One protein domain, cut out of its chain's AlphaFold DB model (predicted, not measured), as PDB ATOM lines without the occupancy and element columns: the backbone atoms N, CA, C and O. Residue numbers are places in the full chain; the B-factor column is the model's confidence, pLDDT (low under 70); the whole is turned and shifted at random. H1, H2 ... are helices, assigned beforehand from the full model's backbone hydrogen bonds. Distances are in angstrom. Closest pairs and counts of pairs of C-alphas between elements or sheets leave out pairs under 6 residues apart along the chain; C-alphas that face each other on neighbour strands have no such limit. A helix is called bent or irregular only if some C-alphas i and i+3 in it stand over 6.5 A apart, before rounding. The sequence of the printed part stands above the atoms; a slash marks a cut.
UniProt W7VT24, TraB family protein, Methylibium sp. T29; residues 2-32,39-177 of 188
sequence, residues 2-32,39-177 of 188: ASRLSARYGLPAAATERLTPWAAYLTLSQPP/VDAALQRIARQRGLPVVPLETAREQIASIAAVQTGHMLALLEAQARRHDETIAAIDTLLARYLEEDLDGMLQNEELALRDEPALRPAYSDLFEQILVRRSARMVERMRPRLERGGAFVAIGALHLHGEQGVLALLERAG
ATOM      1  N   ALA A   2     -44.434 -34.192   4.099       59.69
ATOM      2  CA  ALA A   2     -45.177 -35.448   3.886       59.69
ATOM      3  C   ALA A   2     -46.680 -35.396   4.250       59.69
ATOM      4  O   ALA A   2     -47.525 -35.714   3.420       59.69
ATOM      5  N   SER A   3     -47.037 -34.900   5.442       58.31
ATOM      6  CA  SER A   3     -48.447 -34.792   5.870       58.31
ATOM      7  C   SER A   3     -49.278 -33.810   5.014       58.31
ATOM      8  O   SER A   3     -50.433 -34.098   4.703       58.31
ATOM      9  N   ARG A   4     -48.678 -32.707   4.525       62.22
ATOM     10  CA  ARG A   4     -49.342 -31.763   3.599       62.22
ATOM     11  C   ARG A   4     -49.567 -32.375   2.213       62.22
ATOM     12  O   ARG A   4     -50.639 -32.199   1.645       62.22
ATOM     13  N   LEU A   5     -48.591 -33.123   1.694       67.31
ATOM     14  CA  LEU A   5     -48.718 -33.877   0.442       67.31
ATOM     15  C   LEU A   5     -49.812 -34.946   0.538       67.31
ATOM     16  O   LEU A   5     -50.651 -35.044  -0.349       67.31
ATOM     17  N   SER A   6     -49.835 -35.706   1.635       66.81
ATOM     18  CA  SER A   6     -50.814 -36.772   1.847       66.81
ATOM     19  C   SER A   6     -52.250 -36.242   1.875       66.81
ATOM     20  O   SER A   6     -53.089 -36.704   1.103       66.81
ATOM     21  N   ALA A   7     -52.521 -35.214   2.685       69.69
ATOM     22  CA  ALA A   7     -53.860 -34.643   2.810       69.69
ATOM     23  C   ALA A   7     -54.334 -33.937   1.528       69.69
ATOM     24  O   ALA A   7     -55.503 -34.036   1.161       69.69
ATOM     25  N   ARG A   8     -53.432 -33.225   0.839       77.88
ATOM     26  CA  ARG A   8     -53.793 -32.393  -0.314       77.88
ATOM     27  C   ARG A   8     -53.876 -33.178  -1.620       77.88
ATOM     28  O   ARG A   8     -54.789 -32.930  -2.397       77.88
ATOM     29  N   TYR A   9     -52.963 -34.123  -1.842       83.44
ATOM     30  CA  TYR A   9     -52.848 -34.905  -3.082       83.44
ATOM     31  C   TYR A   9     -53.368 -36.344  -2.957       83.44
ATOM     32  O   TYR A   9     -53.298 -37.105  -3.917       83.44
ATOM     33  N   GLY A  10     -53.878 -36.741  -1.786       80.44
ATOM     34  CA  GLY A  10     -54.407 -38.089  -1.557       80.44
ATOM     35  C   GLY A  10     -53.338 -39.186  -1.575       80.44
ATOM     36  O   GLY A  10     -53.658 -40.358  -1.763       80.44
ATOM     37  N   LEU A  11     -52.064 -38.825  -1.397       81.44
ATOM     38  CA  LEU A  11     -50.966 -39.786  -1.366       81.44
ATOM     39  C   LEU A  11     -50.934 -40.518  -0.015       81.44
ATOM     40  O   LEU A  11     -50.988 -39.862   1.026       81.44
ATOM     41  N   PRO A  12     -50.781 -41.854   0.026       80.81
ATOM     42  CA  PRO A  12     -50.562 -42.564   1.284       80.81
ATOM     43  C   PRO A  12     -49.316 -42.035   2.008       80.81
ATOM     44  O   PRO A  12     -48.294 -41.795   1.364       80.81
ATOM     45  N   ALA A  13     -49.353 -41.913   3.337       74.00
ATOM     46  CA  ALA A  13     -48.213 -41.413   4.120       74.00
ATOM     47  C   ALA A  13     -46.909 -42.182   3.812       74.00
ATOM     48  O   ALA A  13     -45.889 -41.581   3.475       74.00
ATOM     49  N   ALA A  14     -46.981 -43.515   3.752       76.25
ATOM     50  CA  ALA A  14     -45.848 -44.368   3.388       76.25
ATOM     51  C   ALA A  14     -45.333 -44.153   1.947       76.25
ATOM     52  O   ALA A  14     -44.185 -44.469   1.644       76.25
ATOM     53  N   ALA A  15     -46.167 -43.650   1.029       75.00
ATOM     54  CA  ALA A  15     -45.726 -43.258  -0.308       75.00
ATOM     55  C   ALA A  15     -45.002 -41.907  -0.269       75.00
ATOM     56  O   ALA A  15     -43.957 -41.767  -0.896       75.00
ATOM     57  N   THR A  16     -45.499 -40.946   0.521       75.81
ATOM     58  CA  THR A  16     -44.869 -39.620   0.656       75.81
ATOM     59  C   THR A  16     -43.470 -39.669   1.270       75.81
ATOM     60  O   THR A  16     -42.622 -38.872   0.886       75.81
ATOM     61  N   GLU A  17     -43.197 -40.626   2.160       77.38
ATOM     62  CA  GLU A  17     -41.876 -40.823   2.782       77.38
ATOM     63  C   GLU A  17     -40.827 -41.415   1.829       77.38
ATOM     64  O   GLU A  17     -39.631 -41.319   2.090       77.38
ATOM     65  N   ARG A  18     -41.260 -42.017   0.714       84.19
ATOM     66  CA  ARG A  18     -40.382 -42.663  -0.275       84.19
ATOM     67  C   ARG A  18     -40.210 -41.857  -1.561       84.19
ATOM     68  O   ARG A  18     -39.523 -42.316  -2.472       84.19
ATOM     69  N   LEU A  19     -40.841 -40.688  -1.663       86.44
ATOM     70  CA  LEU A  19     -40.690 -39.835  -2.836       86.44
ATOM     71  C   LEU A  19     -39.275 -39.268  -2.893       86.44
ATOM     72  O   LEU A  19     -38.774 -38.685  -1.932       86.44
ATOM     73  N   THR A  20     -38.650 -39.388  -4.060       91.75
ATOM     74  CA  THR A  20     -37.453 -38.611  -4.368       91.75
ATOM     75  C   THR A  20     -37.798 -37.114  -4.366       91.75
ATOM     76  O   THR A  20     -38.943 -36.752  -4.669       91.75
ATOM     77  N   PRO A  21     -36.831 -36.216  -4.086       92.38
ATOM     78  CA  PRO A  21     -37.084 -34.774  -4.085       92.38
ATOM     79  C   PRO A  21     -37.731 -34.275  -5.379       92.38
ATOM     80  O   PRO A  21     -38.695 -33.515  -5.345       92.38
ATOM     81  N   TRP A  22     -37.274 -34.778  -6.527       93.81
ATOM     82  CA  TRP A  22     -37.841 -34.395  -7.814       93.81
ATOM     83  C   TRP A  22     -39.283 -34.876  -8.013       93.81
ATOM     84  O   TRP A  22     -40.093 -34.153  -8.586       93.81
ATOM     85  N   ALA A  23     -39.642 -36.066  -7.521       91.50
ATOM     86  CA  ALA A  23     -41.007 -36.572  -7.648       91.50
ATOM     87  C   ALA A  23     -41.967 -35.778  -6.750       91.50
ATOM     88  O   ALA A  23     -43.090 -35.470  -7.153       91.50
ATOM     89  N   ALA A  24     -41.505 -35.395  -5.556       91.75
ATOM     90  CA  ALA A  24     -42.237 -34.489  -4.679       91.75
ATOM     91  C   ALA A  24     -42.416 -33.103  -5.321       91.75
ATOM     92  O   ALA A  24     -43.520 -32.563  -5.279       91.75
ATOM     93  N   TYR A  25     -41.374 -32.567  -5.967       92.69
ATOM     94  CA  TYR A  25     -41.436 -31.286  -6.674       92.69
ATOM     95  C   TYR A  25     -42.485 -31.323  -7.788       92.69
ATOM     96  O   TYR A  25     -43.426 -30.539  -7.755       92.69
ATOM     97  N   LEU A  26     -42.412 -32.309  -8.693       90.19
ATOM     98  CA  LEU A  26     -43.393 -32.467  -9.776       90.19
ATOM     99  C   LEU A  26     -44.828 -32.606  -9.262       90.19
ATOM    100  O   LEU A  26     -45.748 -32.055  -9.857       90.19
ATOM    101  N   THR A  27     -45.017 -33.326  -8.152       89.62
ATOM    102  CA  THR A  27     -46.337 -33.473  -7.528       89.62
ATOM    103  C   THR A  27     -46.875 -32.117  -7.075       89.62
ATOM    104  O   THR A  27     -48.021 -31.783  -7.363       89.62
ATOM    105  N   LEU A  28     -46.048 -31.309  -6.403       90.56
ATOM    106  CA  LEU A  28     -46.443 -29.981  -5.930       90.56
ATOM    107  C   LEU A  28     -46.611 -28.958  -7.060       90.56
ATOM    108  O   LEU A  28     -47.300 -27.959  -6.860       90.56
ATOM    109  N   SER A  29     -46.019 -29.187  -8.231       88.94
ATOM    110  CA  SER A  29     -46.150 -28.317  -9.409       88.94
ATOM    111  C   SER A  29     -47.430 -28.550 -10.218       88.94
ATOM    112  O   SER A  29     -47.603 -27.948 -11.274       88.94
ATOM    113  N   GLN A  30     -48.320 -29.437  -9.769       87.06
ATOM    114  CA  GLN A  30     -49.577 -29.765 -10.446       87.06
ATOM    115  C   GLN A  30     -50.769 -29.548  -9.511       87.06
ATOM    116  O   GLN A  30     -50.628 -29.725  -8.299       87.06
ATOM    117  N   PRO A  31     -51.967 -29.211 -10.022       86.31
ATOM    118  CA  PRO A  31     -53.155 -29.147  -9.185       86.31
ATOM    119  C   PRO A  31     -53.458 -30.542  -8.611       86.31
ATOM    120  O   PRO A  31     -53.237 -31.543  -9.294       86.31
ATOM    121  N   PRO A  32     -54.011 -30.658  -7.390       83.19
ATOM    122  CA  PRO A  32     -54.258 -31.964  -6.769       83.19
ATOM    123  C   PRO A  32     -55.222 -32.875  -7.531       83.19
ATOM    124  O   PRO A  32     -55.228 -34.088  -7.341       83.19
ATOM    125  N   VAL A  39     -52.711 -33.723 -23.390       91.25
ATOM    126  CA  VAL A  39     -52.604 -33.431 -24.834       91.25
ATOM    127  C   VAL A  39     -51.844 -34.528 -25.586       91.25
ATOM    128  O   VAL A  39     -52.316 -35.004 -26.617       91.25
ATOM    129  N   ASP A  40     -50.724 -35.006 -25.044       91.38
ATOM    130  CA  ASP A  40     -49.940 -36.085 -25.656       91.38
ATOM    131  C   ASP A  40     -50.738 -37.390 -25.787       91.38
ATOM    132  O   ASP A  40     -50.652 -38.072 -26.811       91.38
ATOM    133  N   ALA A  41     -51.544 -37.735 -24.779       92.31
ATOM    134  CA  ALA A  41     -52.402 -38.916 -24.820       92.31
ATOM    135  C   ALA A  41     -53.508 -38.755 -25.873       92.31
ATOM    136  O   ALA A  41     -53.735 -39.673 -26.667       92.31
ATOM    137  N   ALA A  42     -54.120 -37.569 -25.948       95.44
ATOM    138  CA  ALA A  42     -55.122 -37.238 -26.957       95.44
ATOM    139  C   ALA A  42     -54.549 -37.348 -28.381       95.44
ATOM    140  O   ALA A  42     -55.147 -37.986 -29.250       95.44
ATOM    141  N   LEU A  43     -53.360 -36.787 -28.620       95.62
ATOM    142  CA  LEU A  43     -52.680 -36.835 -29.918       95.62
ATOM    143  C   LEU A  43     -52.298 -38.263 -30.312       95.62
ATOM    144  O   LEU A  43     -52.543 -38.673 -31.449       95.62
ATOM    145  N   GLN A  44     -51.760 -39.055 -29.381       93.88
ATOM    146  CA  GLN A  44     -51.461 -40.466 -29.629       93.88
ATOM    147  C   GLN A  44     -52.726 -41.268 -29.946       93.88
ATOM    148  O   GLN A  44     -52.717 -42.099 -30.856       93.88
ATOM    149  N   ARG A  45     -53.827 -41.012 -29.232       95.69
ATOM    150  CA  ARG A  45     -55.125 -41.638 -29.498       95.69
ATOM    151  C   ARG A  45     -55.638 -41.279 -30.894       95.69
ATOM    152  O   ARG A  45     -56.023 -42.184 -31.631       95.69
ATOM    153  N   ILE A  46     -55.594 -40.001 -31.280       96.75
ATOM    154  CA  ILE A  46     -55.984 -39.534 -32.621       96.75
ATOM    155  C   ILE A  46     -55.122 -40.196 -33.703       96.75
ATOM    156  O   ILE A  46     -55.658 -40.678 -34.701       96.75
ATOM    157  N   ALA A  47     -53.802 -40.265 -33.508       96.31
ATOM    158  CA  ALA A  47     -52.891 -40.910 -34.452       96.31
ATOM    159  C   ALA A  47     -53.228 -42.397 -34.639       96.31
ATOM    160  O   ALA A  47     -53.374 -42.852 -35.773       96.31
ATOM    161  N   ARG A  48     -53.453 -43.131 -33.539       95.75
ATOM    162  CA  ARG A  48     -53.853 -44.549 -33.572       95.75
ATOM    163  C   ARG A  48     -55.187 -44.759 -34.283       95.75
ATOM    164  O   ARG A  48     -55.285 -45.644 -35.124       95.75
ATOM    165  N   GLN A  49     -56.191 -43.928 -33.997       97.50
ATOM    166  CA  GLN A  49     -57.500 -43.983 -34.664       97.50
ATOM    167  C   GLN A  49     -57.401 -43.745 -36.177       97.50
ATOM    168  O   GLN A  49     -58.209 -44.271 -36.935       97.50
ATOM    169  N   ARG A  50     -56.405 -42.971 -36.617       97.31
ATOM    170  CA  ARG A  50     -56.130 -42.695 -38.034       97.31
ATOM    171  C   ARG A  50     -55.141 -43.673 -38.677       97.31
ATOM    172  O   ARG A  50     -54.781 -43.473 -39.831       97.31
ATOM    173  N   GLY A  51     -54.671 -44.691 -37.951       96.94
ATOM    174  CA  GLY A  51     -53.662 -45.633 -38.450       96.94
ATOM    175  C   GLY A  51     -52.295 -44.993 -38.728       96.94
ATOM    176  O   GLY A  51     -51.520 -45.527 -39.518       96.94
ATOM    177  N   LEU A  52     -51.996 -43.842 -38.115       96.19
ATOM    178  CA  LEU A  52     -50.728 -43.139 -38.300       96.19
ATOM    179  C   LEU A  52     -49.639 -43.743 -37.400       96.19
ATOM    180  O   LEU A  52     -49.899 -44.015 -36.221       96.19
ATOM    181  N   PRO A  53     -48.404 -43.917 -37.905       94.19
ATOM    182  CA  PRO A  53     -47.292 -44.378 -37.086       94.19
ATOM    183  C   PRO A  53     -46.940 -43.331 -36.022       94.19
ATOM    184  O   PRO A  53     -46.770 -42.150 -36.321       94.19
ATOM    185  N   VAL A  54     -46.784 -43.779 -34.775       95.31
ATOM    186  CA  VAL A  54     -46.344 -42.937 -33.656       95.31
ATOM    187  C   VAL A  54     -44.897 -43.274 -33.336       95.31
ATOM    188  O   VAL A  54     -44.581 -44.410 -32.986       95.31
ATOM    189  N   VAL A  55     -44.017 -42.278 -33.441       94.44
ATOM    190  CA  VAL A  55     -42.593 -42.421 -33.132       94.44
ATOM    191  C   VAL A  55     -42.253 -41.512 -31.952       94.44
ATOM    192  O   VAL A  55     -42.367 -40.294 -32.092       94.44
ATOM    193  N   PRO A  56     -41.832 -42.060 -30.801       94.56
ATOM    194  CA  PRO A  56     -41.422 -41.237 -29.674       94.56
ATOM    195  C   PRO A  56     -40.098 -40.521 -29.981       94.56
ATOM    196  O   PRO A  56     -39.165 -41.124 -30.512       94.56
ATOM    197  N   LEU A  57     -40.003 -39.240 -29.611       96.38
ATOM    198  CA  LEU A  57     -38.729 -38.507 -29.601       96.38
ATOM    199  C   LEU A  57     -37.911 -38.807 -28.340       96.38
ATOM    200  O   LEU A  57     -36.690 -38.673 -28.342       96.38
ATOM    201  N   GLU A  58     -38.568 -39.259 -27.277       95.56
ATOM    202  CA  GLU A  58     -37.961 -39.585 -25.992       95.56
ATOM    203  C   GLU A  58     -38.660 -40.790 -25.362       95.56
ATOM    204  O   GLU A  58     -39.841 -41.048 -25.597       95.56
ATOM    205  N   THR A  59     -37.935 -41.513 -24.520       94.88
ATOM    206  CA  THR A  59     -38.496 -42.550 -23.652       94.88
ATOM    207  C   THR A  59     -38.829 -41.980 -22.272       94.88
ATOM    208  O   THR A  59     -38.205 -41.023 -21.813       94.88
ATOM    209  N   ALA A  60     -39.747 -42.624 -21.546       92.06
ATOM    210  CA  ALA A  60     -40.053 -42.246 -20.162       92.06
ATOM    211  C   ALA A  60     -38.807 -42.279 -19.253       92.06
ATOM    212  O   ALA A  60     -38.635 -41.421 -18.392       92.06
ATOM    213  N   ARG A  61     -37.895 -43.236 -19.481       95.31
ATOM    214  CA  ARG A  61     -36.628 -43.328 -18.741       95.31
ATOM    215  C   ARG A  61     -35.743 -42.108 -18.972       95.31
ATOM    216  O   ARG A  61     -35.107 -41.649 -18.034       95.31
ATOM    217  N   GLU A  62     -35.696 -41.591 -20.196       96.44
ATOM    218  CA  GLU A  62     -34.907 -40.399 -20.520       96.44
ATOM    219  C   GLU A  62     -35.479 -39.147 -19.863       96.44
ATOM    220  O   GLU A  62     -34.716 -38.364 -19.309       96.44
ATOM    221  N   GLN A  63     -36.805 -38.996 -19.847       93.81
ATOM    222  CA  GLN A  63     -37.451 -37.876 -19.159       93.81
ATOM    223  C   GLN A  63     -37.180 -37.908 -17.649       93.81
ATOM    224  O   GLN A  63     -36.793 -36.892 -17.072       93.81
ATOM    225  N   ILE A  64     -37.302 -39.082 -17.018       93.94
ATOM    226  CA  ILE A  64     -36.966 -39.261 -15.596       93.94
ATOM    227  C   ILE A  64     -35.483 -38.965 -15.353       93.94
ATOM    228  O   ILE A  64     -35.154 -38.262 -14.403       93.94
ATOM    229  N   ALA A  65     -34.591 -39.471 -16.208       95.81
ATOM    230  CA  ALA A  65     -33.154 -39.250 -16.074       95.81
ATOM    231  C   ALA A  65     -32.781 -37.765 -16.190       95.81
ATOM    232  O   ALA A  65     -31.945 -37.309 -15.422       95.81
ATOM    233  N   SER A  66     -33.420 -37.008 -17.089       96.31
ATOM    234  CA  SER A  66     -33.235 -35.554 -17.186       96.31
ATOM    235  C   SER A  66     -33.598 -34.851 -15.881       96.31
ATOM    236  O   SER A  66     -32.807 -34.084 -15.350       96.31
ATOM    237  N   ILE A  67     -34.767 -35.144 -15.316       93.69
ATOM    238  CA  ILE A  67     -35.213 -34.485 -14.082       93.69
ATOM    239  C   ILE A  67     -34.350 -34.921 -12.884       93.69
ATOM    240  O   ILE A  67     -34.020 -34.110 -12.023       93.69
ATOM    241  N   ALA A  68     -33.944 -36.191 -12.838       94.69
ATOM    242  CA  ALA A  68     -33.062 -36.721 -11.802       94.69
ATOM    243  C   ALA A  68     -31.602 -36.242 -11.926       94.69
ATOM    244  O   ALA A  68     -30.840 -36.421 -10.979       94.69
ATOM    245  N   ALA A  69     -31.212 -35.660 -13.065       96.75
ATOM    246  CA  ALA A  69     -29.879 -35.098 -13.281       96.75
ATOM    247  C   ALA A  69     -29.711 -33.689 -12.694       96.75
ATOM    248  O   ALA A  69     -28.579 -33.222 -12.579       96.75
ATOM    249  N   VAL A  70     -30.806 -33.023 -12.308       97.62
ATOM    250  CA  VAL A  70     -30.744 -31.749 -11.577       97.62
ATOM    251  C   VAL A  70     -30.010 -31.980 -10.261       97.62
ATOM    252  O   VAL A  70     -30.284 -32.955  -9.553       97.62
ATOM    253  N   GLN A  71     -29.081 -31.091  -9.914       97.81
ATOM    254  CA  GLN A  71     -28.287 -31.243  -8.702       97.81
ATOM    255  C   GLN A  71     -29.202 -31.340  -7.477       97.81
ATOM    256  O   GLN A  71     -30.120 -30.539  -7.299       97.81
ATOM    257  N   THR A  72     -28.941 -32.306  -6.590       95.75
ATOM    258  CA  THR A  72     -29.807 -32.572  -5.428       95.75
ATOM    259  C   THR A  72     -30.052 -31.321  -4.583       95.75
ATOM    260  O   THR A  72     -31.185 -31.077  -4.185       95.75
ATOM    261  N   GLY A  73     -29.018 -30.503  -4.346       97.31
ATOM    262  CA  GLY A  73     -29.155 -29.243  -3.605       97.31
ATOM    263  C   GLY A  73     -30.092 -28.242  -4.290       97.31
ATOM    264  O   GLY A  73     -30.932 -27.641  -3.628       97.31
ATOM    265  N   HIS A  74     -30.013 -28.124  -5.619       97.88
ATOM    266  CA  HIS A  74     -30.924 -27.295  -6.408       97.88
ATOM    267  C   HIS A  74     -32.359 -27.816  -6.352       97.88
ATOM    268  O   HIS A  74     -33.281 -27.049  -6.090       97.88
ATOM    269  N   MET A  75     -32.555 -29.125  -6.530       96.94
ATOM    270  CA  MET A  75     -33.883 -29.729  -6.457       96.94
ATOM    271  C   MET A  75     -34.516 -29.566  -5.069       96.94
ATOM    272  O   MET A  75     -35.713 -29.317  -4.971       96.94
ATOM    273  N   LEU A  76     -33.728 -29.665  -3.993       95.94
ATOM    274  CA  LEU A  76     -34.206 -29.408  -2.633       95.94
ATOM    275  C   LEU A  76     -34.616 -27.942  -2.441       95.94
ATOM    276  O   LEU A  76     -35.706 -27.695  -1.932       95.94
ATOM    277  N   ALA A  77     -33.812 -26.983  -2.911       96.44
ATOM    278  CA  ALA A  77     -34.155 -25.562  -2.835       96.44
ATOM    279  C   ALA A  77     -35.452 -25.235  -3.603       96.44
ATOM    280  O   ALA A  77     -36.333 -24.548  -3.082       96.44
ATOM    281  N   LEU A  78     -35.605 -25.784  -4.815       95.19
ATOM    282  CA  LEU A  78     -36.822 -25.646  -5.622       95.19
ATOM    283  C   LEU A  78     -38.031 -26.286  -4.941       95.19
ATOM    284  O   LEU A  78     -39.105 -25.693  -4.905       95.19
ATOM    285  N   LEU A  79     -37.865 -27.482  -4.376       94.31
ATOM    286  CA  LEU A  79     -38.915 -28.186  -3.648       94.31
ATOM    287  C   LEU A  79     -39.385 -27.411  -2.415       94.31
ATOM    288  O   LEU A  79     -40.587 -27.313  -2.173       94.31
ATOM    289  N   GLU A  80     -38.461 -26.844  -1.642       93.31
ATOM    290  CA  GLU A  80     -38.794 -26.018  -0.483       93.31
ATOM    291  C   GLU A  80     -39.563 -24.760  -0.890       93.31
ATOM    292  O   GLU A  80     -40.594 -24.455  -0.286       93.31
ATOM    293  N   ALA A  81     -39.112 -24.064  -1.936       93.06
ATOM    294  CA  ALA A  81     -39.812 -22.904  -2.479       93.06
ATOM    295  C   ALA A  81     -41.215 -23.268  -2.982       93.06
ATOM    296  O   ALA A  81     -42.199 -22.642  -2.582       93.06
ATOM    297  N   GLN A  82     -41.324 -24.350  -3.755       91.56
ATOM    298  CA  GLN A  82     -42.588 -24.877  -4.267       91.56
ATOM    299  C   GLN A  82     -43.555 -25.253  -3.135       91.56
ATOM    300  O   GLN A  82     -44.758 -25.019  -3.229       91.56
ATOM    301  N   ALA A  83     -43.050 -25.814  -2.035       90.88
ATOM    302  CA  ALA A  83     -43.865 -26.161  -0.876       90.88
ATOM    303  C   ALA A  83     -44.349 -24.932  -0.087       90.88
ATOM    304  O   ALA A  83     -45.430 -24.987   0.505       90.88
ATOM    305  N   ARG A  84     -43.570 -23.841  -0.052       91.06
ATOM    306  CA  ARG A  84     -43.973 -22.574   0.585       91.06
ATOM    307  C   ARG A  84     -44.995 -21.811  -0.253       91.06
ATOM    308  O   ARG A  84     -45.969 -21.323   0.305       91.06
ATOM    309  N   ARG A  85     -44.784 -21.745  -1.570       89.38
ATOM    310  CA  ARG A  85     -45.571 -20.942  -2.526       89.38
ATOM    311  C   ARG A  85     -46.619 -21.753  -3.282       89.38
ATOM    312  O   ARG A  85     -47.088 -21.349  -4.337       89.38
ATOM    313  N   HIS A  86     -46.983 -22.912  -2.743       89.75
ATOM    314  CA  HIS A  86     -47.808 -23.895  -3.434       89.75
ATOM    315  C   HIS A  86     -49.106 -23.304  -4.005       89.75
ATOM    316  O   HIS A  86     -49.400 -23.493  -5.182       89.75
ATOM    317  N   ASP A  87     -49.847 -22.544  -3.195       89.62
ATOM    318  CA  ASP A  87     -51.111 -21.927  -3.611       89.62
ATOM    319  C   ASP A  87     -50.918 -20.897  -4.733       89.62
ATOM    320  O   ASP A  87     -51.691 -20.890  -5.690       89.62
ATOM    321  N   GLU A  88     -49.859 -20.084  -4.659       90.00
ATOM    322  CA  GLU A  88     -49.492 -19.132  -5.716       90.00
ATOM    323  C   GLU A  88     -49.148 -19.862  -7.015       90.00
ATOM    324  O   GLU A  88     -49.615 -19.468  -8.083       90.00
ATOM    325  N   THR A  89     -48.374 -20.951  -6.941       88.38
ATOM    326  CA  THR A  89     -48.026 -21.733  -8.131       88.38
ATOM    327  C   THR A  89     -49.263 -22.329  -8.787       88.38
ATOM    328  O   THR A  89     -49.382 -22.260 -10.007       88.38
ATOM    329  N   ILE A  90     -50.197 -22.885  -8.008       90.19
ATOM    330  CA  ILE A  90     -51.441 -23.431  -8.565       90.19
ATOM    331  C   ILE A  90     -52.301 -22.323  -9.180       90.19
ATOM    332  O   ILE A  90     -52.829 -22.522 -10.271       90.19
ATOM    333  N   ALA A  91     -52.399 -21.154  -8.543       89.12
ATOM    334  CA  ALA A  91     -53.127 -20.013  -9.099       89.12
ATOM    335  C   ALA A  91     -52.492 -19.477 -10.398       89.12
ATOM    336  O   ALA A  91     -53.198 -19.014 -11.291       89.12
ATOM    337  N   ALA A  92     -51.167 -19.575 -10.542       89.69
ATOM    338  CA  ALA A  92     -50.450 -19.133 -11.738       89.69
ATOM    339  C   ALA A  92     -50.649 -20.047 -12.966       89.69
ATOM    340  O   ALA A  92     -50.338 -19.632 -14.087       89.69
ATOM    341  N   ILE A  93     -51.177 -21.267 -12.790       88.50
ATOM    342  CA  ILE A  93     -51.427 -22.208 -13.897       88.50
ATOM    343  C   ILE A  93     -52.446 -21.639 -14.888       88.50
ATOM    344  O   ILE A  93     -52.246 -21.781 -16.092       88.50
ATOM    345  N   ASP A  94     -53.490 -20.956 -14.416       89.31
ATOM    346  CA  ASP A  94     -54.510 -20.373 -15.297       89.31
ATOM    347  C   ASP A  94     -53.914 -19.279 -16.192       89.31
ATOM    348  O   ASP A  94     -54.191 -19.228 -17.391       89.31
ATOM    349  N   THR A  95     -53.011 -18.459 -15.647       92.44
ATOM    350  CA  THR A  95     -52.252 -17.467 -16.422       92.44
ATOM    351  C   THR A  95     -51.342 -18.138 -17.448       92.44
ATOM    352  O   THR A  95     -51.266 -17.695 -18.594       92.44
ATOM    353  N   LEU A  96     -50.647 -19.219 -17.071       91.25
ATOM    354  CA  LEU A  96     -49.814 -19.980 -18.006       91.25
ATOM    355  C   LEU A  96     -50.655 -20.594 -19.136       91.25
ATOM    356  O   LEU A  96     -50.246 -20.550 -20.297       91.25
ATOM    357  N   LEU A  97     -51.835 -21.126 -18.811       90.50
ATOM    358  CA  LEU A  97     -52.769 -21.694 -19.778       90.50
ATOM    359  C   LEU A  97     -53.324 -20.625 -20.724       90.50
ATOM    360  O   LEU A  97     -53.381 -20.866 -21.927       90.50
ATOM    361  N   ALA A  98     -53.693 -19.448 -20.213       93.31
ATOM    362  CA  ALA A  98     -54.152 -18.334 -21.039       93.31
ATOM    363  C   ALA A  98     -53.091 -17.943 -22.079       93.31
ATOM    364  O   ALA A  98     -53.377 -17.940 -23.276       93.31
ATOM    365  N   ARG A  99     -51.836 -17.755 -21.649       94.62
ATOM    366  CA  ARG A  99     -50.717 -17.456 -22.557       94.62
ATOM    367  C   ARG A  99     -50.448 -18.576 -23.562       94.62
ATOM    368  O   ARG A  99     -50.192 -18.309 -24.732       94.62
ATOM    369  N   TYR A 100     -50.553 -19.838 -23.136       92.62
ATOM    370  CA  TYR A 100     -50.445 -20.985 -24.040       92.62
ATOM    371  C   TYR A 100     -51.521 -20.955 -25.139       92.62
ATOM    372  O   TYR A 100     -51.215 -21.190 -26.308       92.62
ATOM    373  N   LEU A 101     -52.771 -20.638 -24.785       92.38
ATOM    374  CA  LEU A 101     -53.886 -20.548 -25.735       92.38
ATOM    375  C   LEU A 101     -53.773 -19.343 -26.680       92.38
ATOM    376  O   LEU A 101     -54.228 -19.431 -27.822       92.38
ATOM    377  N   GLU A 102     -53.154 -18.259 -26.218       93.69
ATOM    378  CA  GLU A 102     -52.815 -17.070 -27.010       93.69
ATOM    379  C   GLU A 102     -51.556 -17.256 -27.871       93.69
ATOM    380  O   GLU A 102     -51.228 -16.394 -28.687       93.69
ATOM    381  N   GLU A 103     -50.879 -18.403 -27.746       91.62
ATOM    382  CA  GLU A 103     -49.637 -18.719 -28.455       91.62
ATOM    383  C   GLU A 103     -48.496 -17.725 -28.092       91.62
ATOM    384  O   GLU A 103     -47.607 -17.460 -28.906       91.62
ATOM    385  N   ASP A 104     -48.517 -17.194 -26.858       92.56
ATOM    386  CA  ASP A 104     -47.560 -16.235 -26.279       92.56
ATOM    387  C   ASP A 104     -46.399 -16.953 -25.566       92.56
ATOM    388  O   ASP A 104     -46.362 -17.084 -24.339       92.56
ATOM    389  N   LEU A 105     -45.437 -17.450 -26.351       90.00
ATOM    390  CA  LEU A 105     -44.265 -18.166 -25.826       90.00
ATOM    391  C   LEU A 105     -43.387 -17.295 -24.916       90.00
ATOM    392  O   LEU A 105     -42.867 -17.787 -23.915       90.00
ATOM    393  N   ASP A 106     -43.226 -16.016 -25.251       90.50
ATOM    394  CA  ASP A 106     -42.379 -15.101 -24.481       90.50
ATOM    395  C   ASP A 106     -42.994 -14.822 -23.115       90.50
ATOM    396  O   ASP A 106     -42.315 -14.856 -22.088       90.50
ATOM    397  N   GLY A 107     -44.306 -14.622 -23.077       92.31
ATOM    398  CA  GLY A 107     -45.032 -14.459 -21.840       92.31
ATOM    399  C   GLY A 107     -45.005 -15.684 -20.934       92.31
ATOM    400  O   GLY A 107     -44.923 -15.534 -19.713       92.31
ATOM    401  N   MET A 108     -45.069 -16.894 -21.502       91.00
ATOM    402  CA  MET A 108     -44.956 -18.128 -20.714       91.00
ATOM    403  C   MET A 108     -43.641 -18.160 -19.923       91.00
ATOM    404  O   MET A 108     -43.644 -18.559 -18.763       91.00
ATOM    405  N   LEU A 109     -42.542 -17.673 -20.502       86.06
ATOM    406  CA  LEU A 109     -41.246 -17.606 -19.823       86.06
ATOM    407  C   LEU A 109     -41.090 -16.399 -18.912       86.06
ATOM    408  O   LEU A 109     -40.440 -16.492 -17.873       86.06
ATOM    409  N   GLN A 110     -41.721 -15.275 -19.246       88.12
ATOM    410  CA  GLN A 110     -41.782 -14.141 -18.327       88.12
ATOM    411  C   GLN A 110     -42.447 -14.530 -17.006       88.12
ATOM    412  O   GLN A 110     -42.029 -14.027 -15.967       88.12
ATOM    413  N   ASN A 111     -43.425 -15.443 -17.009       85.25
ATOM    414  CA  ASN A 111     -44.001 -15.962 -15.766       85.25
ATOM    415  C   ASN A 111     -42.930 -16.629 -14.875       85.25
ATOM    416  O   ASN A 111     -42.958 -16.444 -13.658       85.25
ATOM    417  N   GLU A 112     -41.973 -17.357 -15.462       80.19
ATOM    418  CA  GLU A 112     -40.862 -17.970 -14.720       80.19
ATOM    419  C   GLU A 112     -39.888 -16.911 -14.182       80.19
ATOM    420  O   GLU A 112     -39.520 -16.942 -13.008       80.19
ATOM    421  N   GLU A 113     -39.513 -15.925 -15.002       84.44
ATOM    422  CA  GLU A 113     -38.617 -14.846 -14.564       84.44
ATOM    423  C   GLU A 113     -39.263 -13.981 -13.472       84.44
ATOM    424  O   GLU A 113     -38.587 -13.577 -12.528       84.44
ATOM    425  N   LEU A 114     -40.572 -13.723 -13.546       84.38
ATOM    426  CA  LEU A 114     -41.311 -13.025 -12.493       84.38
ATOM    427  C   LEU A 114     -41.270 -13.805 -11.176       84.38
ATOM    428  O   LEU A 114     -41.006 -13.204 -10.138       84.38
ATOM    429  N   ALA A 115     -41.443 -15.129 -11.213       80.56
ATOM    430  CA  ALA A 115     -41.347 -15.962 -10.016       80.56
ATOM    431  C   ALA A 115     -39.956 -15.890  -9.354       80.56
ATOM    432  O   ALA A 115     -39.861 -15.966  -8.127       80.56
ATOM    433  N   LEU A 116     -38.898 -15.702 -10.155       86.69
ATOM    434  CA  LEU A 116     -37.509 -15.552  -9.711       86.69
ATOM    435  C   LEU A 116     -37.164 -14.165  -9.152       86.69
ATOM    436  O   LEU A 116     -36.172 -14.048  -8.429       86.69
ATOM    437  N   ARG A 117     -37.937 -13.114  -9.460       86.94
ATOM    438  CA  ARG A 117     -37.667 -11.756  -8.941       86.94
ATOM    439  C   ARG A 117     -37.775 -11.686  -7.424       86.94
ATOM    440  O   ARG A 117     -36.961 -11.014  -6.796       86.94
ATOM    441  N   ASP A 118     -38.736 -12.406  -6.862       85.38
ATOM    442  CA  ASP A 118     -38.981 -12.434  -5.418       85.38
ATOM    443  C   ASP A 118     -37.987 -13.347  -4.674       85.38
ATOM    444  O   ASP A 118     -37.749 -13.172  -3.482       85.38
ATOM    445  N   GLU A 119     -37.364 -14.304  -5.375       90.44
ATOM    446  CA  GLU A 119     -36.406 -15.264  -4.814       90.44
ATOM    447  C   GLU A 119     -35.147 -15.408  -5.700       90.44
ATOM    448  O   GLU A 119     -34.876 -16.483  -6.245       90.44
ATOM    449  N   PRO A 120     -34.311 -14.358  -5.835       93.19
ATOM    450  CA  PRO A 120     -33.165 -14.367  -6.751       93.19
ATOM    451  C   PRO A 120     -32.128 -15.453  -6.422       93.19
ATOM    452  O   PRO A 120     -31.404 -15.908  -7.308       93.19
ATOM    453  N   ALA A 121     -32.084 -15.910  -5.167       94.94
ATOM    454  CA  ALA A 121     -31.233 -17.013  -4.725       94.94
ATOM    455  C   ALA A 121     -31.574 -18.356  -5.401       94.94
ATOM    456  O   ALA A 121     -30.714 -19.231  -5.467       94.94
ATOM    457  N   LEU A 122     -32.789 -18.523  -5.937       95.44
ATOM    458  CA  LEU A 122     -33.193 -19.728  -6.666       95.44
ATOM    459  C   LEU A 122     -32.707 -19.753  -8.118       95.44
ATOM    460  O   LEU A 122     -32.810 -20.792  -8.769       95.44
ATOM    461  N   ARG A 123     -32.158 -18.649  -8.645       95.81
ATOM    462  CA  ARG A 123     -31.746 -18.552 -10.054       95.81
ATOM    463  C   ARG A 123     -30.785 -19.669 -10.495       95.81
ATOM    464  O   ARG A 123     -31.038 -20.239 -11.555       95.81
ATOM    465  N   PRO A 124     -29.741 -20.054  -9.728       97.25
ATOM    466  CA  PRO A 124     -28.887 -21.185 -10.101       97.25
ATOM    467  C   PRO A 124     -29.663 -22.504 -10.202       97.25
ATOM    468  O   PRO A 124     -29.471 -23.264 -11.149       97.25
ATOM    469  N   ALA A 125     -30.591 -22.742  -9.272       97.00
ATOM    470  CA  ALA A 125     -31.390 -23.959  -9.243       97.00
ATOM    471  C   ALA A 125     -32.382 -24.035 -10.412       97.00
ATOM    472  O   ALA A 125     -32.502 -25.079 -11.050       97.00
ATOM    473  N   TYR A 126     -33.042 -22.921 -10.742       94.50
ATOM    474  CA  TYR A 126     -33.889 -22.823 -11.933       94.50
ATOM    475  C   TYR A 126     -33.087 -22.978 -13.222       94.50
ATOM    476  O   TYR A 126     -33.540 -23.667 -14.129       94.50
ATOM    477  N   SER A 127     -31.892 -22.387 -13.303       95.12
ATOM    478  CA  SER A 127     -31.027 -22.529 -14.476       95.12
ATOM    479  C   SER A 127     -30.611 -23.982 -14.704       95.12
ATOM    480  O   SER A 127     -30.615 -24.435 -15.844       95.12
ATOM    481  N   ASP A 128     -30.270 -24.715 -13.642       97.56
ATOM    482  CA  ASP A 128     -29.947 -26.143 -13.729       97.56
ATOM    483  C   ASP A 128     -31.178 -26.964 -14.141       97.56
ATOM    484  O   ASP A 128     -31.112 -27.753 -15.082       97.56
ATOM    485  N   LEU A 129     -32.341 -26.713 -13.527       95.81
ATOM    486  CA  LEU A 129     -33.598 -27.343 -13.934       95.81
ATOM    487  C   LEU A 129     -33.885 -27.107 -15.428       95.81
ATOM    488  O   LEU A 129     -34.097 -28.070 -16.163       95.81
ATOM    489  N   PHE A 130     -33.846 -25.852 -15.880       94.25
ATOM    490  CA  PHE A 130     -34.092 -25.445 -17.266       94.25
ATOM    491  C   PHE A 130     -33.123 -26.126 -18.243       94.25
ATOM    492  O   PHE A 130     -33.540 -26.679 -19.264       94.25
ATOM    493  N   GLU A 131     -31.835 -26.154 -17.908       96.31
ATOM    494  CA  GLU A 131     -30.803 -26.841 -18.686       96.31
ATOM    495  C   GLU A 131     -31.125 -28.340 -18.849       96.31
ATOM    496  O   GLU A 131     -31.108 -28.872 -19.966       96.31
ATOM    497  N   GLN A 132     -31.475 -29.031 -17.757       97.06
ATOM    498  CA  GLN A 132     -31.740 -30.472 -17.803       97.06
ATOM    499  C   GLN A 132     -33.063 -30.829 -18.494       97.06
ATOM    500  O   GLN A 132     -33.122 -31.825 -19.229       97.06
ATOM    501  N   ILE A 133     -34.130 -30.059 -18.250       94.75
ATOM    502  CA  ILE A 133     -35.489 -30.427 -18.682       94.75
ATOM    503  C   ILE A 133     -35.907 -29.784 -20.005       94.75
ATOM    504  O   ILE A 133     -36.795 -30.335 -20.660       94.75
ATOM    505  N   LEU A 134     -35.291 -28.669 -20.411       94.44
ATOM    506  CA  LEU A 134     -35.585 -27.990 -21.674       94.44
ATOM    507  C   LEU A 134     -34.406 -28.079 -22.635       94.44
ATOM    508  O   LEU A 134     -34.538 -28.764 -23.645       94.44
ATOM    509  N   VAL A 135     -33.251 -27.483 -22.328       96.38
ATOM    510  CA  VAL A 135     -32.133 -27.341 -23.290       96.38
ATOM    511  C   VAL A 135     -31.653 -28.693 -23.824       96.38
ATOM    512  O   VAL A 135     -31.700 -28.959 -25.030       96.38
ATOM    513  N   ARG A 136     -31.253 -29.603 -22.931       96.94
ATOM    514  CA  ARG A 136     -30.716 -30.920 -23.322       96.94
ATOM    515  C   ARG A 136     -31.742 -31.793 -24.032       96.94
ATOM    516  O   ARG A 136     -31.397 -32.594 -24.904       96.94
ATOM    517  N   ARG A 137     -33.008 -31.651 -23.648       97.50
ATOM    518  CA  ARG A 137     -34.120 -32.395 -24.238       97.50
ATOM    519  C   ARG A 137     -34.473 -31.854 -25.620       97.50
ATOM    520  O   ARG A 137     -34.575 -32.649 -26.548       97.50
ATOM    521  N   SER A 138     -34.527 -30.536 -25.800       97.75
ATOM    522  CA  SER A 138     -34.729 -29.884 -27.100       97.75
ATOM    523  C   SER A 138     -33.665 -30.304 -28.115       97.75
ATOM    524  O   SER A 138     -34.011 -30.704 -29.227       97.75
ATOM    525  N   ALA A 139     -32.385 -30.329 -27.726       97.25
ATOM    526  CA  ALA A 139     -31.305 -30.799 -28.596       97.25
ATOM    527  C   ALA A 139     -31.509 -32.257 -29.057       97.25
ATOM    528  O   ALA A 139     -31.448 -32.555 -30.253       97.25
ATOM    529  N   ARG A 140     -31.839 -33.159 -28.122       97.31
ATOM    530  CA  ARG A 140     -32.137 -34.573 -28.416       97.31
ATOM    531  C   ARG A 140     -33.365 -34.733 -29.313       97.31
ATOM    532  O   ARG A 140     -33.373 -35.564 -30.221       97.31
ATOM    533  N   MET A 141     -34.414 -33.951 -29.064       97.88
ATOM    534  CA  MET A 141     -35.620 -33.945 -29.887       97.88
ATOM    535  C   MET A 141     -35.287 -33.551 -31.328       97.88
ATOM    536  O   MET A 141     -35.720 -34.245 -32.246       97.88
ATOM    537  N   VAL A 142     -34.491 -32.492 -31.530       97.94
ATOM    538  CA  VAL A 142     -34.063 -32.020 -32.860       97.94
ATOM    539  C   VAL A 142     -33.267 -33.092 -33.599       97.94
ATOM    540  O   VAL A 142     -33.566 -33.396 -34.755       97.94
ATOM    541  N   GLU A 143     -32.295 -33.712 -32.927       97.19
ATOM    542  CA  GLU A 143     -31.514 -34.823 -33.481       97.19
ATOM    543  C   GLU A 143     -32.427 -35.953 -33.984       97.19
ATOM    544  O   GLU A 143     -32.302 -36.417 -35.119       97.19
ATOM    545  N   ARG A 144     -33.401 -36.363 -33.166       97.31
ATOM    546  CA  ARG A 144     -34.263 -37.517 -33.455       97.31
ATOM    547  C   ARG A 144     -35.386 -37.227 -34.439       97.31
ATOM    548  O   ARG A 144     -35.825 -38.146 -35.138       97.31
ATOM    549  N   MET A 145     -35.864 -35.987 -34.513       97.19
ATOM    550  CA  MET A 145     -36.908 -35.609 -35.466       97.19
ATOM    551  C   MET A 145     -36.355 -35.402 -36.879       97.19
ATOM    552  O   MET A 145     -37.060 -35.707 -37.841       97.19
ATOM    553  N   ARG A 146     -35.094 -34.968 -37.022       96.00
ATOM    554  CA  ARG A 146     -34.485 -34.601 -38.312       96.00
ATOM    555  C   ARG A 146     -34.668 -35.653 -39.417       96.00
ATOM    556  O   ARG A 146     -35.230 -35.286 -40.446       96.00
ATOM    557  N   PRO A 147     -34.372 -36.957 -39.227       95.56
ATOM    558  CA  PRO A 147     -34.542 -37.938 -40.305       95.56
ATOM    559  C   PRO A 147     -36.000 -38.141 -40.739       95.56
ATOM    560  O   PRO A 147     -36.268 -38.746 -41.773       95.56
ATOM    561  N   ARG A 148     -36.971 -37.727 -39.915       95.12
ATOM    562  CA  ARG A 148     -38.400 -37.769 -40.256       95.12
ATOM    563  C   ARG A 148     -38.822 -36.494 -40.973       95.12
ATOM    564  O   ARG A 148     -39.585 -36.582 -41.926       95.12
ATOM    565  N   LEU A 149     -38.295 -35.345 -40.553       95.38
ATOM    566  CA  LEU A 149     -38.491 -34.077 -41.254       95.38
ATOM    567  C   LEU A 149     -37.920 -34.138 -42.679       95.38
ATOM    568  O   LEU A 149     -38.585 -33.700 -43.609       95.38
ATOM    569  N   GLU A 150     -36.750 -34.760 -42.871       95.81
ATOM    570  CA  GLU A 150     -36.103 -34.927 -44.188       95.81
ATOM    571  C   GLU A 150     -36.929 -35.773 -45.160       95.81
ATOM    572  O   GLU A 150     -36.922 -35.526 -46.362       95.81
ATOM    573  N   ARG A 151     -37.683 -36.750 -44.645       95.50
ATOM    574  CA  ARG A 151     -38.617 -37.545 -45.459       95.50
ATOM    575  C   ARG A 151     -39.881 -36.771 -45.840       95.50
ATOM    576  O   ARG A 151     -40.578 -37.189 -46.760       95.50
ATOM    577  N   GLY A 152     -40.178 -35.672 -45.148       94.06
ATOM    578  CA  GLY A 152     -41.396 -34.888 -45.325       94.06
ATOM    579  C   GLY A 152     -42.639 -35.524 -44.692       94.06
ATOM    580  O   GLY A 152     -42.651 -36.685 -44.285       94.06
ATOM    581  N   GLY A 153     -43.708 -34.728 -44.573       91.19
ATOM    582  CA  GLY A 153     -45.019 -35.190 -44.090       91.19
ATOM    583  C   GLY A 153     -45.089 -35.558 -42.601       91.19
ATOM    584  O   GLY A 153     -46.095 -36.109 -42.157       91.19
ATOM    585  N   ALA A 154     -44.048 -35.267 -41.819       94.94
ATOM    586  CA  ALA A 154     -44.040 -35.522 -40.385       94.94
ATOM    587  C   ALA A 154     -44.830 -34.449 -39.619       94.94
ATOM    588  O   ALA A 154     -44.647 -33.252 -39.830       94.94
ATOM    589  N   PHE A 155     -45.658 -34.891 -38.674       95.19
ATOM    590  CA  PHE A 155     -46.230 -34.041 -37.632       95.19
ATOM    591  C   PHE A 155     -45.481 -34.311 -36.326       95.19
ATOM    592  O   PHE A 155     -45.426 -35.453 -35.868       95.19
ATOM    593  N   VAL A 156     -44.890 -33.269 -35.741       96.12
ATOM    594  CA  VAL A 156     -44.127 -33.355 -34.491       96.12
ATOM    595  C   VAL A 156     -44.873 -32.586 -33.410       96.12
ATOM    596  O   VAL A 156     -45.145 -31.400 -33.572       96.12
ATOM    597  N   ALA A 157     -45.184 -33.265 -32.307       95.62
ATOM    598  CA  ALA A 157     -45.795 -32.665 -31.129       95.62
ATOM    599  C   ALA A 157     -44.802 -32.683 -29.963       95.62
ATOM    600  O   ALA A 157     -44.262 -33.736 -29.625       95.62
ATOM    601  N   ILE A 158     -44.557 -31.508 -29.387       95.69
ATOM    602  CA  ILE A 158     -43.655 -31.270 -28.255       95.69
ATOM    603  C   ILE A 158     -44.238 -30.164 -27.367       95.69
ATOM    604  O   ILE A 158     -45.051 -29.360 -27.823       95.69
ATOM    605  N   GLY A 159     -43.822 -30.118 -26.100       93.69
ATOM    606  CA  GLY A 159     -44.258 -29.079 -25.165       93.69
ATOM    607  C   GLY A 159     -43.818 -27.679 -25.608       93.69
ATOM    608  O   GLY A 159     -42.695 -27.503 -26.074       93.69
ATOM    609  N   ALA A 160     -44.684 -26.679 -25.425       93.62
ATOM    610  CA  ALA A 160     -44.462 -25.314 -25.912       93.62
ATOM    611  C   ALA A 160     -43.164 -24.673 -25.394       93.62
ATOM    612  O   ALA A 160     -42.470 -24.003 -26.154       93.62
ATOM    613  N   LEU A 161     -42.780 -24.941 -24.141       91.75
ATOM    614  CA  LEU A 161     -41.539 -24.409 -23.562       91.75
ATOM    615  C   LEU A 161     -40.266 -24.911 -24.265       91.75
ATOM    616  O   LEU A 161     -39.229 -24.268 -24.169       91.75
ATOM    617  N   HIS A 162     -40.329 -26.007 -25.029       96.00
ATOM    618  CA  HIS A 162     -39.201 -26.441 -25.860       96.00
ATOM    619  C   HIS A 162     -38.995 -25.571 -27.105       96.00
ATOM    620  O   HIS A 162     -37.969 -25.710 -27.765       96.00
ATOM    621  N   LEU A 163     -39.952 -24.717 -27.478       94.19
ATOM    622  CA  LEU A 163     -39.893 -23.937 -28.718       94.19
ATOM    623  C   LEU A 163     -39.092 -22.642 -28.581       94.19
ATOM    624  O   LEU A 163     -38.537 -22.180 -29.576       94.19
ATOM    625  N   HIS A 164     -39.048 -22.058 -27.385       86.31
ATOM    626  CA  HIS A 164     -38.500 -20.721 -27.181       86.31
ATOM    627  C   HIS A 164     -36.970 -20.700 -27.057       86.31
ATOM    628  O   HIS A 164     -36.348 -21.618 -26.519       86.31
ATOM    629  N   GLY A 165     -36.391 -19.567 -27.462       89.62
ATOM    630  CA  GLY A 165     -35.025 -19.175 -27.140       89.62
ATOM    631  C   GLY A 165     -33.997 -19.782 -28.082       89.62
ATOM    632  O   GLY A 165     -34.306 -20.604 -28.941       89.62
ATOM    633  N   GLU A 166     -32.737 -19.390 -27.907       93.56
ATOM    634  CA  GLU A 166     -31.651 -19.822 -28.795       93.56
ATOM    635  C   GLU A 166     -31.379 -21.332 -28.767       93.56
ATOM    636  O   GLU A 166     -30.864 -21.880 -29.741       93.56
ATOM    637  N   GLN A 167     -31.734 -21.985 -27.660       95.06
ATOM    638  CA  GLN A 167     -31.637 -23.434 -27.463       95.06
ATOM    639  C   GLN A 167     -32.983 -24.150 -27.670       95.06
ATOM    640  O   GLN A 167     -33.100 -25.357 -27.442       95.06
ATOM    641  N   GLY A 168     -34.016 -23.410 -28.079       95.62
ATOM    642  CA  GLY A 168     -35.319 -23.953 -28.426       95.62
ATOM    643  C   GLY A 168     -35.283 -24.707 -29.751       95.62
ATOM    644  O   GLY A 168     -34.458 -24.449 -30.628       95.62
ATOM    645  N   VAL A 169     -36.219 -25.637 -29.929       97.69
ATOM    646  CA  VAL A 169     -36.327 -26.488 -31.122       97.69
ATOM    647  C   VAL A 169     -36.415 -25.662 -32.408       97.69
ATOM    648  O   VAL A 169     -35.810 -26.049 -33.404       97.69
ATOM    649  N   LEU A 170     -37.113 -24.521 -32.394       95.75
ATOM    650  CA  LEU A 170     -37.244 -23.657 -33.570       95.75
ATOM    651  C   LEU A 170     -35.884 -23.095 -34.008       95.75
ATOM    652  O   LEU A 170     -35.465 -23.327 -35.141       95.75
ATOM    653  N   ALA A 171     -35.156 -22.459 -33.088       96.69
ATOM    654  CA  ALA A 171     -33.839 -21.888 -33.362       96.69
ATOM    655  C   ALA A 171     -32.809 -22.964 -33.740       96.69
ATOM    656  O   ALA A 171     -31.989 -22.770 -34.638       96.69
ATOM    657  N   LEU A 172     -32.856 -24.129 -33.088       98.06
ATOM    658  CA  LEU A 172     -31.978 -25.255 -33.407       98.06
ATOM    659  C   LEU A 172     -32.238 -25.821 -34.812       98.06
ATOM    660  O   LEU A 172     -31.292 -26.228 -35.489       98.06
ATOM    661  N   LEU A 173     -33.493 -25.837 -35.271       97.50
ATOM    662  CA  LEU A 173     -33.835 -26.214 -36.644       97.50
ATOM    663  C   LEU A 173     -33.353 -25.159 -37.650       97.50
ATOM    664  O   LEU A 173     -32.744 -25.522 -38.655       97.50
ATOM    665  N   GLU A 174     -33.532 -23.868 -37.374       97.31
ATOM    666  CA  GLU A 174     -33.032 -22.790 -38.244       97.31
ATOM    667  C   GLU A 174     -31.506 -22.840 -38.401       97.31
ATOM    668  O   GLU A 174     -30.993 -22.847 -39.521       97.31
ATOM    669  N   ARG A 175     -30.769 -22.995 -37.291       97.12
ATOM    670  CA  ARG A 175     -29.303 -23.186 -37.300       97.12
ATOM    671  C   ARG A 175     -28.877 -24.439 -38.067       97.12
ATOM    672  O   ARG A 175     -27.767 -24.504 -38.586       97.12
ATOM    673  N   ALA A 176     -29.756 -25.430 -38.147       95.56
ATOM    674  CA  ALA A 176     -29.558 -26.649 -38.916       95.56
ATOM    675  C   ALA A 176     -29.919 -26.518 -40.409       95.56
ATOM    676  O   ALA A 176     -29.893 -27.532 -41.109       95.56
ATOM    677  N   GLY A 177     -30.241 -25.313 -40.892       96.25
ATOM    678  CA  GLY A 177     -30.539 -25.022 -42.296       96.25
ATOM    679  C   GLY A 177     -32.011 -25.177 -42.682       96.25
ATOM    680  O   GLY A 177     -32.338 -25.101 -43.865       96.25
TER     681      GLY A 177
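This is residues 2 to 32 and 39 to 177 of the 188 residues of the protein "TraB family protein" of Methylibium sp. T29 (UniProt W7VT24). The long helix H9 makes one side of an open frame; H6 meets it near its beginning at a corner, and from the other end of H6 the hairpin of H7 and H8 runs back along the frame's length. H3 lies beside H6 with H1 and H2 beyond it as a small head, H5 packs on H9 with its line reversed, H10 packs on H9 farther along, and H4 touches no helix, with residues 46 to 51 sticking out. The printed part has 170 residues with ten named helices, H1 to H10 in order along the chain, and no named strand, and its class is all helix. It is compact, with a radius of gyration of the C-alphas of 17.7 A, and spans 52 by 35 by 30 A.

Find C-alpha 120 at (-33.165, -14.367, -6.751); from there H9, residues 120 to 149, runs 40.1 A to C-alpha 149 at (-38.491, -34.077, -41.254). It is irregular, with C-alphas 121 and 124 standing 7.2 A apart, and it has a kink of 32 degrees near residue 143. Before it come H5, residues 60 to 68, and H6, residues 72 to 84, 18.4 A long. Next look for H7, residues 86 to 101, 23.4 A long, and H8, residues 105 to 117, 19.2 A long. H7 is neither bent nor irregular, but only just: C-alphas 91 and 94 are 6.4 A apart. The printed part opens with H1, residues 2 to 9, beginning at C-alpha 2 at (-45.177, -35.448, 3.886), then H2, residues 13 to 16, and H3, residues 21 to 28. H4, residues 39 to 49, is 15.2 A long, and H10 is residues 169 to 175.

Start at H9, the hub, which touches three helices. With residues 129 to 137 alone it touches H5, opposite ways at a shallow tilt of 25 degrees, the closest C-alphas being those of Ser 66 and Gln 132, 5.3 A apart. H6, with residues 74 to 78 alone, touches residues 122 to 129 of H9; the C-alphas of His 74 and Ala 125 are closest at 4.4 A, and the lines are only just about perpendicular at 70.4 degrees. With residues 138 to 142 alone H9 touches H10 at a steep tilt of 66 degrees, the closest C-alphas being those of Ser 138 and Val 169, 5.5 A apart. Moving outward, H3 touches H6, the same way at a shallow tilt of 24 degrees, with the C-alphas of Tyr 25 and Leu 79 closest at 5.0 A. H1 touches H2, where the C-alphas of Ala 2 and Thr 16 are closest at 5.3 A. H7 and H8 form a helical hairpin at a shallow tilt of 21 degrees, their closest C-alphas being those of Leu 96 and Met 108, 5.9 A apart. H8 is close to but not clearly touching H9, and H7 and H9 are apart. The packing is part aligned, part crossed: leaving H1 and H2 aside, 3 of 5 touching pairs are at a shallow tilt. Every O i to N i+4 pair is within hydrogen-bond range in H1, H3, H4, H5, H6 and H10, against 10 of 12 in H7, 8 of 9 in H8 and 20 of 26 in H9; H2 is too short for such a pair.

The two C-alphas farthest apart are those of Ser 3 and Arg 151, at 52.3 A. Residues 33 to 38 are not printed, and C-alphas 32 and 39 are 18.2 A apart across this cut. The link from H9 to H10, residues 150 to 168, is long. The mean pLDDT of the printed part is 91.4, and residues 2 to 7 are under 70.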